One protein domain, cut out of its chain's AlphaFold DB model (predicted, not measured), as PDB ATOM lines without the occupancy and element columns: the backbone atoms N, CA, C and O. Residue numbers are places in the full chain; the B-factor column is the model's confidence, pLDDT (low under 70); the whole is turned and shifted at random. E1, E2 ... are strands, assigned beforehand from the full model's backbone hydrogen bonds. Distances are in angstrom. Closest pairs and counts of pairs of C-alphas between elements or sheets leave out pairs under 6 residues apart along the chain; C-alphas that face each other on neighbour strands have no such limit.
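Overview. This is residues 8 to 77 of the 77 residues of an uncharacterized protein of Bacteroidales bacterium (UniProt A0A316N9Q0). The domain is a small sandwich of two antiparallel sheets face to face, a twisted sheet of four strands, E4 - E3 - E6 - E7, covering a smaller sheet of three, E1 - E2 - E5. The strands of one sheet stand at 29 degrees to those of the other, and the chain changes sheet at the links E2 to E3, E4 to E5 and E5 to E6. The printed part has 70 residues, with seven named strands in the order E1 to E7 and no named helix, and its class is all strand. It is compact, with a radius of gyration of the C-alphas of 11.5 A and spans of 31 by 22 by 17 A.

Arrangement. E1, residues 8 to 12, and E2, residues 15 to 20, form a hairpin with N 10 and O 17 at 2.9 A, within hydrogen-bond range. E2 is the inner strand of its sheet, and its other neighbour is E5, residues 50 to 53, antiparallel at 163 degrees, with N 16 and O 52 at 2.8 A. In the larger sheet E3, residues 26 to 33, and E4, residues 39 to 45, form a hairpin with N 29 and O 42 at 2.8 A. E3 is also antiparallel to E6, residues 60 to 66, at 166 degrees, with N 30 and O 63 at 2.8 A. E6 and E7, residues 71 to 76, form the third hairpin, with N 62 and O 74 at 2.8 A. The two sheets' facing parts are 9.7 A apart centre to centre, and their best planes differ by 14 degrees. Between edge strands of the two sheets, the closest C-alphas of E4 and E5 are those of Phe 44 and Tyr 50, 6.8 A, and those of E1 and E7 are Tyr 11 and Ile 76, 7.7 A. E2 and E3 are apart, as are E5 and E6.

Along the chain. E1 begins at C-alpha 8, (15.135, -35.911, 36.885), and is 13.6 A from first to last C-alpha. E2 is 16.7 A long. E3, the longest strand by residues, runs 23.3 A from C-alpha 26 at (31.255, -36.957, 38.115). E4 is 20.2 A long, E5 10.5 A and E6 19.7 A. E7 is 17.1 A long and ends at C-alpha 76, (13.703, -27.957, 26.103).

Size, cuts and confidence. The two C-alphas farthest apart are those of Asn 22 and Thr 36, 33.1 A. The printed part has no cut. The link E5 to E6 is short, and the other five links are tight. The mean pLDDT of the printed part is 92.4, and no printed residue is under 70.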
ATOM      1  N   ASP A   8      16.213 -36.882  36.966       90.50
ATOM      2  CA  ASP A   8      15.135 -35.911  36.885       90.50
ATOM      3  C   ASP A   8      15.725 -34.536  36.512       90.50
ATOM      4  O   ASP A   8      16.800 -34.144  36.974       90.50
ATOM      5  N   CYS A   9      15.048 -33.823  35.612       90.88
ATOM      6  CA  CYS A   9      15.535 -32.567  35.050       90.88
ATOM      7  C   CYS A   9      14.389 -31.565  34.912       90.88
ATOM      8  O   CYS A   9      13.322 -31.897  34.383       90.88
ATOM      9  N   TRP A  10      14.608 -30.338  35.378       92.19
ATOM     10  CA  TRP A  10      13.613 -29.270  35.360       92.19
ATOM     11  C   TRP A  10      14.228 -27.975  34.870       92.19
ATOM     12  O   TRP A  10      15.321 -27.597  35.279       92.19
ATOM     13  N   TYR A  11      13.483 -27.268  34.031       92.94
ATOM     14  CA  TYR A  11      13.881 -25.969  33.523       92.94
ATOM     15  C   TYR A  11      12.854 -24.905  33.913       92.94
ATOM     16  O   TYR A  11      11.652 -25.077  33.698       92.94
ATOM     17  N   GLY A  12      13.323 -23.799  34.486       92.50
ATOM     18  CA  GLY A  12      12.473 -22.679  34.879       92.50
ATOM     19  C   GLY A  12      13.284 -21.449  35.265       92.50
ATOM     20  O   GLY A  12      14.388 -21.561  35.777       92.50
ATOM     21  N   ASN A  13      12.744 -20.252  35.006       91.56
ATOM     22  CA  ASN A  13      13.394 -18.967  35.323       91.56
ATOM     23  C   ASN A  13      14.826 -18.803  34.768       91.56
ATOM     24  O   ASN A  13      15.608 -18.008  35.282       91.56
ATOM     25  N   GLY A  14      15.159 -19.522  33.698       91.50
ATOM     26  CA  GLY A  14      16.485 -19.506  33.088       91.50
ATOM     27  C   GLY A  14      17.503 -20.470  33.701       91.50
ATOM     28  O   GLY A  14      18.655 -20.501  33.266       91.50
ATOM     29  N   GLU A  15      17.078 -21.271  34.672       94.56
ATOM     30  CA  GLU A  15      17.895 -22.249  35.379       94.56
ATOM     31  C   GLU A  15      17.475 -23.670  34.999       94.56
ATOM     32  O   GLU A  15      16.286 -23.975  34.866       94.56
ATOM     33  N   LEU A  16      18.471 -24.531  34.810       94.06
ATOM     34  CA  LEU A  16      18.323 -25.962  34.614       94.06
ATOM     35  C   LEU A  16      18.750 -26.670  35.898       94.06
ATOM     36  O   LEU A  16      19.920 -26.601  36.275       94.06
ATOM     37  N   SER A  17      17.814 -27.347  36.552       95.06
ATOM     38  CA  SER A  17      18.059 -28.164  37.737       95.06
ATOM     39  C   SER A  17      18.098 -29.639  37.359       95.06
ATOM     40  O   SER A  17      17.208 -30.124  36.658       95.06
ATOM     41  N   ILE A  18      19.119 -30.346  37.834       93.94
ATOM     42  CA  ILE A  18      19.383 -31.755  37.541       93.94
ATOM     43  C   ILE A  18      19.549 -32.504  38.863       93.94
ATOM     44  O   ILE A  18      20.311 -32.082  39.736       93.94
ATOM     45  N   GLU A  19      18.850 -33.625  39.001       93.88
ATOM     46  CA  GLU A  19      18.932 -34.502  40.165       93.88
ATOM     47  C   GLU A  19      19.016 -35.964  39.727       93.88
ATOM     48  O   GLU A  19      18.198 -36.451  38.944       93.88
ATOM     49  N   PHE A  20      20.007 -36.682  40.251       91.44
ATOM     50  CA  PHE A  20      20.146 -38.117  40.040       91.44
ATOM     51  C   PHE A  20      19.509 -38.870  41.207       91.44
ATOM     52  O   PHE A  20      19.835 -38.643  42.370       91.44
ATOM     53  N   ARG A  21      18.630 -39.829  40.903       89.25
ATOM     54  CA  ARG A  21      18.057 -40.739  41.913       89.25
ATOM     55  C   ARG A  21      19.090 -41.712  42.462       89.25
ATOM     56  O   ARG A  21      19.007 -42.129  43.616       89.25
ATOM     57  N   ASN A  22      20.043 -42.075  41.615       88.38
ATOM     58  CA  ASN A  22      21.187 -42.904  41.932       88.38
ATOM     59  C   ASN A  22      22.431 -42.139  41.474       88.38
ATOM     60  O   ASN A  22      22.557 -41.923  40.272       88.38
ATOM     61  N   PRO A  23      23.316 -41.719  42.392       88.19
ATOM     62  CA  PRO A  23      24.562 -41.060  42.022       88.19
ATOM     63  C   PRO A  23      25.405 -41.948  41.101       88.19
ATOM     64  O   PRO A  23      25.571 -43.138  41.373       88.19
ATOM     65  N   GLU A  24      25.945 -41.354  40.043       90.56
ATOM     66  CA  GLU A  24      26.797 -41.982  39.023       90.56
ATOM     67  C   GLU A  24      28.196 -41.340  38.943       90.56
ATOM     68  O   GLU A  24      28.895 -41.486  37.945       90.56
ATOM     69  N   GLY A  25      28.606 -40.625  39.996       90.44
ATOM     70  CA  GLY A  25      29.900 -39.943  40.072       90.44
ATOM     71  C   GLY A  25      29.908 -38.583  39.377       90.44
ATOM     72  O   GLY A  25      28.889 -37.878  39.339       90.44
ATOM     73  N   GLU A  26      31.073 -38.207  38.856       94.19
ATOM     74  CA  GLU A  26      31.255 -36.957  38.115       94.19
ATOM     75  C   GLU A  26      30.488 -37.007  36.786       94.19
ATOM     76  O   GLU A  26      30.487 -38.018  36.082       94.19
ATOM     77  N   CYS A  27      29.769 -35.934  36.469       93.81
ATOM     78  CA  CYS A  27      28.911 -35.842  35.296       93.81
ATOM     79  C   CYS A  27      29.195 -34.560  34.520       93.81
ATOM     80  O   CYS A  27      29.196 -33.469  35.087       93.81
ATOM     81  N   ASP A  28      29.336 -34.691  33.206       95.62
ATOM     82  CA  ASP A  28      29.447 -33.576  32.277       95.62
ATOM     83  C   ASP A  28      28.076 -33.255  31.685       95.62
ATOM     84  O   ASP A  28      27.452 -34.102  31.042       95.62
ATOM     85  N   VAL A  29      27.614 -32.018  31.859       95.25
ATOM     86  CA  VAL A  29      26.436 -31.479  31.178       95.25
ATOM     87  C   VAL A  29      26.849 -30.638  29.986       95.25
ATOM     88  O   VAL A  29      27.753 -29.814  30.056       95.25
ATOM     89  N   THR A  30      26.148 -30.819  28.875       96.12
ATOM     90  CA  THR A  30      26.217 -29.971  27.689       96.12
ATOM     91  C   THR A  30      24.808 -29.534  27.322       96.12
ATOM     92  O   THR A  30      23.946 -30.373  27.065       96.12
ATOM     93  N   VAL A  31      24.574 -28.228  27.281       95.38
ATOM     94  CA  VAL A  31      23.315 -27.616  26.855       95.38
ATOM     95  C   VAL A  31      23.577 -26.811  25.594       95.38
ATOM     96  O   VAL A  31      24.353 -25.858  25.618       95.38
ATOM     97  N   THR A  32      22.920 -27.173  24.499       95.50
ATOM     98  CA  THR A  32      23.028 -26.473  23.217       95.50
ATOM     99  C   THR A  32      21.688 -25.859  22.850       95.50
ATOM    100  O   THR A  32      20.729 -26.580  22.583       95.50
ATOM    101  N   ASP A  33      21.629 -24.532  22.794       93.62
ATOM    102  CA  ASP A  33      20.513 -23.789  22.213       93.62
ATOM    103  C   ASP A  33      20.451 -24.083  20.709       93.62
ATOM    104  O   ASP A  33      21.402 -23.829  19.966       93.62
ATOM    105  N   THR A  34      19.336 -24.642  20.247       92.31
ATOM    106  CA  THR A  34      19.188 -25.075  18.853       92.31
ATOM    107  C   THR A  34      18.836 -23.936  17.900       92.31
ATOM    108  O   THR A  34      19.011 -24.086  16.692       92.31
ATOM    109  N   ALA A  35      18.381 -22.791  18.413       90.06
ATOM    110  CA  ALA A  35      18.098 -21.604  17.615       90.06
ATOM    111  C   ALA A  35      19.372 -20.793  17.347       90.06
ATOM    112  O   ALA A  35      19.568 -20.295  16.236       90.06
ATOM    113  N   THR A  36      20.242 -20.659  18.353       90.88
ATOM    114  CA  THR A  36      21.469 -19.848  18.254       90.88
ATOM    115  C   THR A  36      22.734 -20.670  18.005       90.88
ATOM    116  O   THR A  36      23.733 -20.124  17.534       90.88
ATOM    117  N   GLY A  37      22.716 -21.970  18.310       90.44
ATOM    118  CA  GLY A  37      23.899 -22.833  18.327       90.44
ATOM    119  C   GLY A  37      24.809 -22.603  19.538       90.44
ATOM    120  O   GLY A  37      25.878 -23.211  19.625       90.44
ATOM    121  N   PHE A  38      24.421 -21.722  20.467       91.50
ATOM    122  CA  PHE A  38      25.183 -21.477  21.685       91.50
ATOM    123  C   PHE A  38      25.236 -22.749  22.527       91.50
ATOM    124  O   PHE A  38      24.210 -23.376  22.777       91.50
ATOM    125  N   THR A  39      26.435 -23.127  22.960       93.81
ATOM    126  CA  THR A  39      26.651 -24.316  23.783       93.81
ATOM    127  C   THR A  39      27.298 -23.920  25.095       93.81
ATOM    128  O   THR A  39      28.279 -23.174  25.112       93.81
ATOM    129  N   LEU A  40      26.749 -24.443  26.182       93.38
ATOM    130  CA  LEU A  40      27.241 -24.284  27.535       93.38
ATOM    131  C   LEU A  40      27.516 -25.665  28.121       93.38
ATOM    132  O   LEU A  40      26.684 -26.564  28.031       93.38
ATOM    133  N   THR A  41      28.707 -25.823  28.680       95.06
ATOM    134  CA  THR A  41      29.188 -27.076  29.257       95.06
ATOM    135  C   THR A  41      29.628 -26.838  30.687       95.06
ATOM    136  O   THR A  41      30.305 -25.839  30.941       95.06
ATOM    137  N   ASP A  42      29.288 -27.751  31.586       95.50
ATOM    138  CA  ASP A  42      29.779 -27.731  32.964       95.50
ATOM    139  C   ASP A  42      29.885 -29.154  33.519       95.50
ATOM    140  O   ASP A  42      29.343 -30.095  32.935       95.50
ATOM    141  N   THR A  43      30.572 -29.301  34.644       95.25
ATOM    142  CA  THR A  43      30.814 -30.583  35.307       95.25
ATOM    143  C   THR A  43      30.312 -30.512  36.747       95.25
ATOM    144  O   THR A  43      30.527 -29.521  37.451       95.25
ATOM    145  N   PHE A  44      29.627 -31.555  37.208       94.31
ATOM    146  CA  PHE A  44      29.054 -31.617  38.551       94.31
ATOM    147  C   PHE A  44      29.086 -33.029  39.134       94.31
ATOM    148  O   PHE A  44      29.150 -34.018  38.412       94.31
ATOM    149  N   ASP A  45      29.018 -33.122  40.460       94.31
ATOM    150  CA  ASP A  45      28.877 -34.398  41.164       94.31
ATOM    151  C   ASP A  45      27.391 -34.772  41.261       94.31
ATOM    152  O   ASP A  45      26.598 -34.058  41.882       94.31
ATOM    153  N   SER A  46      27.010 -35.902  40.663       92.56
ATOM    154  CA  SER A  46      25.635 -36.423  40.700       92.56
ATOM    155  C   SER A  46      25.164 -36.860  42.093       92.56
ATOM    156  O   SER A  46      23.979 -37.138  42.277       92.56
ATOM    157  N   ALA A  47      26.049 -36.906  43.095       92.69
ATOM    158  CA  ALA A  47      25.677 -37.154  44.487       92.69
ATOM    159  C   ALA A  47      24.888 -36.002  45.130       92.69
ATOM    160  O   ALA A  47      24.282 -36.200  46.188       92.69
ATOM    161  N   ILE A  48      24.890 -34.812  44.521       93.12
ATOM    162  CA  ILE A  48      24.167 -33.634  45.004       93.12
ATOM    163  C   ILE A  48      23.293 -33.021  43.900       93.12
ATOM    164  O   ILE A  48      23.656 -33.072  42.726       93.12
ATOM    165  N   PRO A  49      22.148 -32.400  44.251       93.50
ATOM    166  CA  PRO A  49      21.363 -31.638  43.290       93.50
ATOM    167  C   PRO A  49      22.201 -30.521  42.672       93.50
ATOM    168  O   PRO A  49      22.866 -29.762  43.383       93.50
ATOM    169  N   TYR A  50      22.131 -30.405  41.353       95.12
ATOM    170  CA  TYR A  50      22.906 -29.441  40.593       95.12
ATOM    171  C   TYR A  50      21.987 -28.458  39.872       95.12
ATOM    172  O   TYR A  50      20.872 -28.794  39.470       95.12
ATOM    173  N   THR A  51      22.410 -27.202  39.754       95.19
ATOM    174  CA  THR A  51      21.649 -26.171  39.044       95.19
ATOM    175  C   THR A  51      22.596 -25.252  38.298       95.19
ATOM    176  O   THR A  51      23.561 -24.750  38.874       95.19
ATOM    177  N   ILE A  52      22.291 -25.013  37.025       94.06
ATOM    178  CA  ILE A  52      23.071 -24.157  36.138       94.06
ATOM    179  C   ILE A  52      22.174 -23.140  35.438       94.06
ATOM    180  O   ILE A  52      21.073 -23.455  34.989       94.06
ATOM    181  N   TYR A  53      22.651 -21.902  35.325       93.88
ATOM    182  CA  TYR A  53      21.956 -20.867  34.569       93.88
ATOM    183  C   TYR A  53      22.260 -21.013  33.075       93.88
ATOM    184  O   TYR A  53      23.388 -20.783  32.639       93.88
ATOM    185  N   ILE A  54      21.244 -21.369  32.289       92.06
ATOM    186  CA  ILE A  54      21.344 -21.562  30.832       92.06
ATOM    187  C   ILE A  54      20.639 -20.446  30.046       92.06
ATOM    188  O   ILE A  54      20.621 -20.457  28.817       92.06
ATOM    189  N   GLY A  55      20.062 -19.462  30.743       91.56
ATOM    190  CA  GLY A  55      19.298 -18.382  30.126       91.56
ATOM    191  C   GLY A  55      17.937 -18.855  29.621       91.56
ATOM    192  O   GLY A  55      17.392 -19.833  30.115       91.56
ATOM    193  N   THR A  56      17.362 -18.142  28.652       92.25
ATOM    194  CA  THR A  56      16.016 -18.414  28.110       92.25
ATOM    195  C   THR A  56      16.057 -18.914  26.667       92.25
ATOM    196  O   THR A  56      15.588 -18.206  25.773       92.25
ATOM    197  N   PRO A  57      16.641 -20.106  26.403       89.94
ATOM    198  CA  PRO A  57      16.633 -20.663  25.060       89.94
ATOM    199  C   PRO A  57      15.193 -20.951  24.631       89.94
ATOM    200  O   PRO A  57      14.383 -21.440  25.418       89.94
ATOM    201  N   GLN A  58      14.880 -20.657  23.369       88.38
ATOM    202  CA  GLN A  58      13.596 -21.042  22.780       88.38
ATOM    203  C   GLN A  58      13.485 -22.567  22.671       88.38
ATOM    204  O   GLN A  58      12.407 -23.120  22.847       88.38
ATOM    205  N   SER A  59      14.603 -23.226  22.376       92.94
ATOM    206  CA  SER A  59      14.724 -24.675  22.334       92.94
ATOM    207  C   SER A  59      16.173 -25.072  22.587       92.94
ATOM    208  O   SER A  59      17.094 -24.387  22.134       92.94
ATOM    209  N   ALA A  60      16.398 -26.164  23.312       94.12
ATOM    210  CA  ALA A  60      17.747 -26.629  23.624       94.12
ATOM    211  C   ALA A  60      17.826 -28.150  23.719       94.12
ATOM    212  O   ALA A  60      16.873 -28.803  24.133       94.12
ATOM    213  N   VAL A  61      18.986 -28.705  23.378       95.56
ATOM    214  CA  VAL A  61      19.326 -30.111  23.613       95.56
ATOM    215  C   VAL A  61      20.257 -30.186  24.811       95.56
ATOM    216  O   VAL A  61      21.236 -29.447  24.888       95.56
ATOM    217  N   ILE A  62      19.954 -31.090  25.733       94.81
ATOM    218  CA  ILE A  62      20.740 -31.370  26.928       94.81
ATOM    219  C   ILE A  62      21.350 -32.758  26.756       94.81
ATOM    220  O   ILE A  62      20.642 -33.725  26.477       94.81
ATOM    221  N   THR A  63      22.660 -32.859  26.930       95.12
ATOM    222  CA  THR A  63      23.393 -34.125  26.974       95.12
ATOM    223  C   THR A  63      24.122 -34.206  28.303       95.12
ATOM    224  O   THR A  63      24.843 -33.278  28.657       95.12
ATOM    225  N   LEU A  64      23.936 -35.299  29.032       93.19
ATOM    226  CA  LEU A  64      24.658 -35.597  30.265       93.19
ATOM    227  C   LEU A  64      25.491 -36.849  30.044       93.19
ATOM    228  O   LEU A  64      24.941 -37.844  29.582       93.19
ATOM    229  N   THR A  65      26.774 -36.816  30.378       93.44
ATOM    230  CA  THR A  65      27.652 -37.992  30.339       93.44
ATOM    231  C   THR A  65      28.218 -38.231  31.726       93.44
ATOM    232  O   THR A  65      28.762 -37.307  32.318       93.44
ATOM    233  N   THR A  66      28.063 -39.439  32.255       91.69
ATOM    234  CA  THR A  66      28.557 -39.799  33.591       91.69
ATOM    235  C   THR A  66      29.950 -40.413  33.516       91.69
ATOM    236  O   THR A  66      30.370 -40.880  32.453       91.69
ATOM    237  N   GLU A  67      30.666 -40.439  34.639       88.94
ATOM    238  CA  GLU A  67      32.014 -41.012  34.759       88.94
ATOM    239  C   GLU A  67      32.067 -42.477  34.293       88.94
ATOM    240  O   GLU A  67      33.027 -42.906  33.650       88.94
ATOM    241  N   GLU A  68      31.000 -43.243  34.545       85.81
ATOM    242  CA  GLU A  68      30.875 -44.637  34.100       85.81
ATOM    243  C   GLU A  68      30.557 -44.783  32.598       85.81
ATOM    244  O   GLU A  68      30.537 -45.896  32.066       85.81
ATOM    245  N   GLY A  69      30.344 -43.671  31.888       86.12
ATOM    246  CA  GLY A  69      30.071 -43.628  30.453       86.12
ATOM    247  C   GLY A  69      28.593 -43.750  30.082       86.12
ATOM    248  O   GLY A  69      28.288 -44.002  28.913       86.12
ATOM    249  N   ASN A  70      27.666 -43.574  31.032       89.38
ATOM    250  CA  ASN A  70      26.242 -43.497  30.707       89.38
ATOM    251  C   ASN A  70      25.929 -42.129  30.100       89.38
ATOM    252  O   ASN A  70      26.455 -41.109  30.542       89.38
ATOM    253  N   THR A  71      25.055 -42.097  29.094       91.12
ATOM    254  CA  THR A  71      24.643 -40.846  28.450       91.12
ATOM    255  C   THR A  71      23.135 -40.662  28.529       91.12
ATOM    256  O   THR A  71      22.373 -41.534  28.106       91.12
ATOM    257  N   TYR A  72      22.710 -39.504  29.027       91.31
ATOM    258  CA  TYR A  72      21.315 -39.088  29.094       91.31
ATOM    259  C   TYR A  72      21.062 -37.929  28.137       91.31
ATOM    260  O   TYR A  72      21.897 -37.036  27.984       91.31
ATOM    261  N   TYR A  73      19.885 -37.940  27.519       92.38
ATOM    262  CA  TYR A  73      19.462 -36.921  26.567       92.38
ATOM    263  C   TYR A  73      18.161 -36.284  27.040       92.38
ATOM    264  O   TYR A  73      17.223 -36.984  27.421       92.38
ATOM    265  N   GLY A  74      18.112 -34.958  26.995       91.00
ATOM    266  CA  GLY A  74      16.934 -34.156  27.293       91.00
ATOM    267  C   GLY A  74      16.748 -33.055  26.257       91.00
ATOM    268  O   GLY A  74      17.671 -32.706  25.522       91.00
ATOM    269  N   GLU A  75      15.547 -32.496  26.208       92.81
ATOM    270  CA  GLU A  75      15.214 -31.384  25.322       92.81
ATOM    271  C   GLU A  75      14.328 -30.362  26.040       92.81
ATOM    272  O   GLU A  75      13.469 -30.719  26.849       92.81
ATOM    273  N   ILE A  76      14.561 -29.086  25.741       90.31
ATOM    274  CA  ILE A  76      13.703 -27.957  26.103       90.31
ATOM    275  C   ILE A  76      12.988 -27.534  24.819       90.31
ATOM    276  O   ILE A  76      13.654 -27.289  23.809       90.31
ATOM    277  N   ASN A  77      11.656 -27.460  24.876       83.50
ATOM    278  CA  ASN A  77      10.760 -27.099  23.775       83.50
ATOM    279  C   ASN A  77       9.792 -25.985  24.184       83.50
ATOM    280  O   ASN A  77       9.458 -25.920  25.391       83.50
TER     281      ASN A  77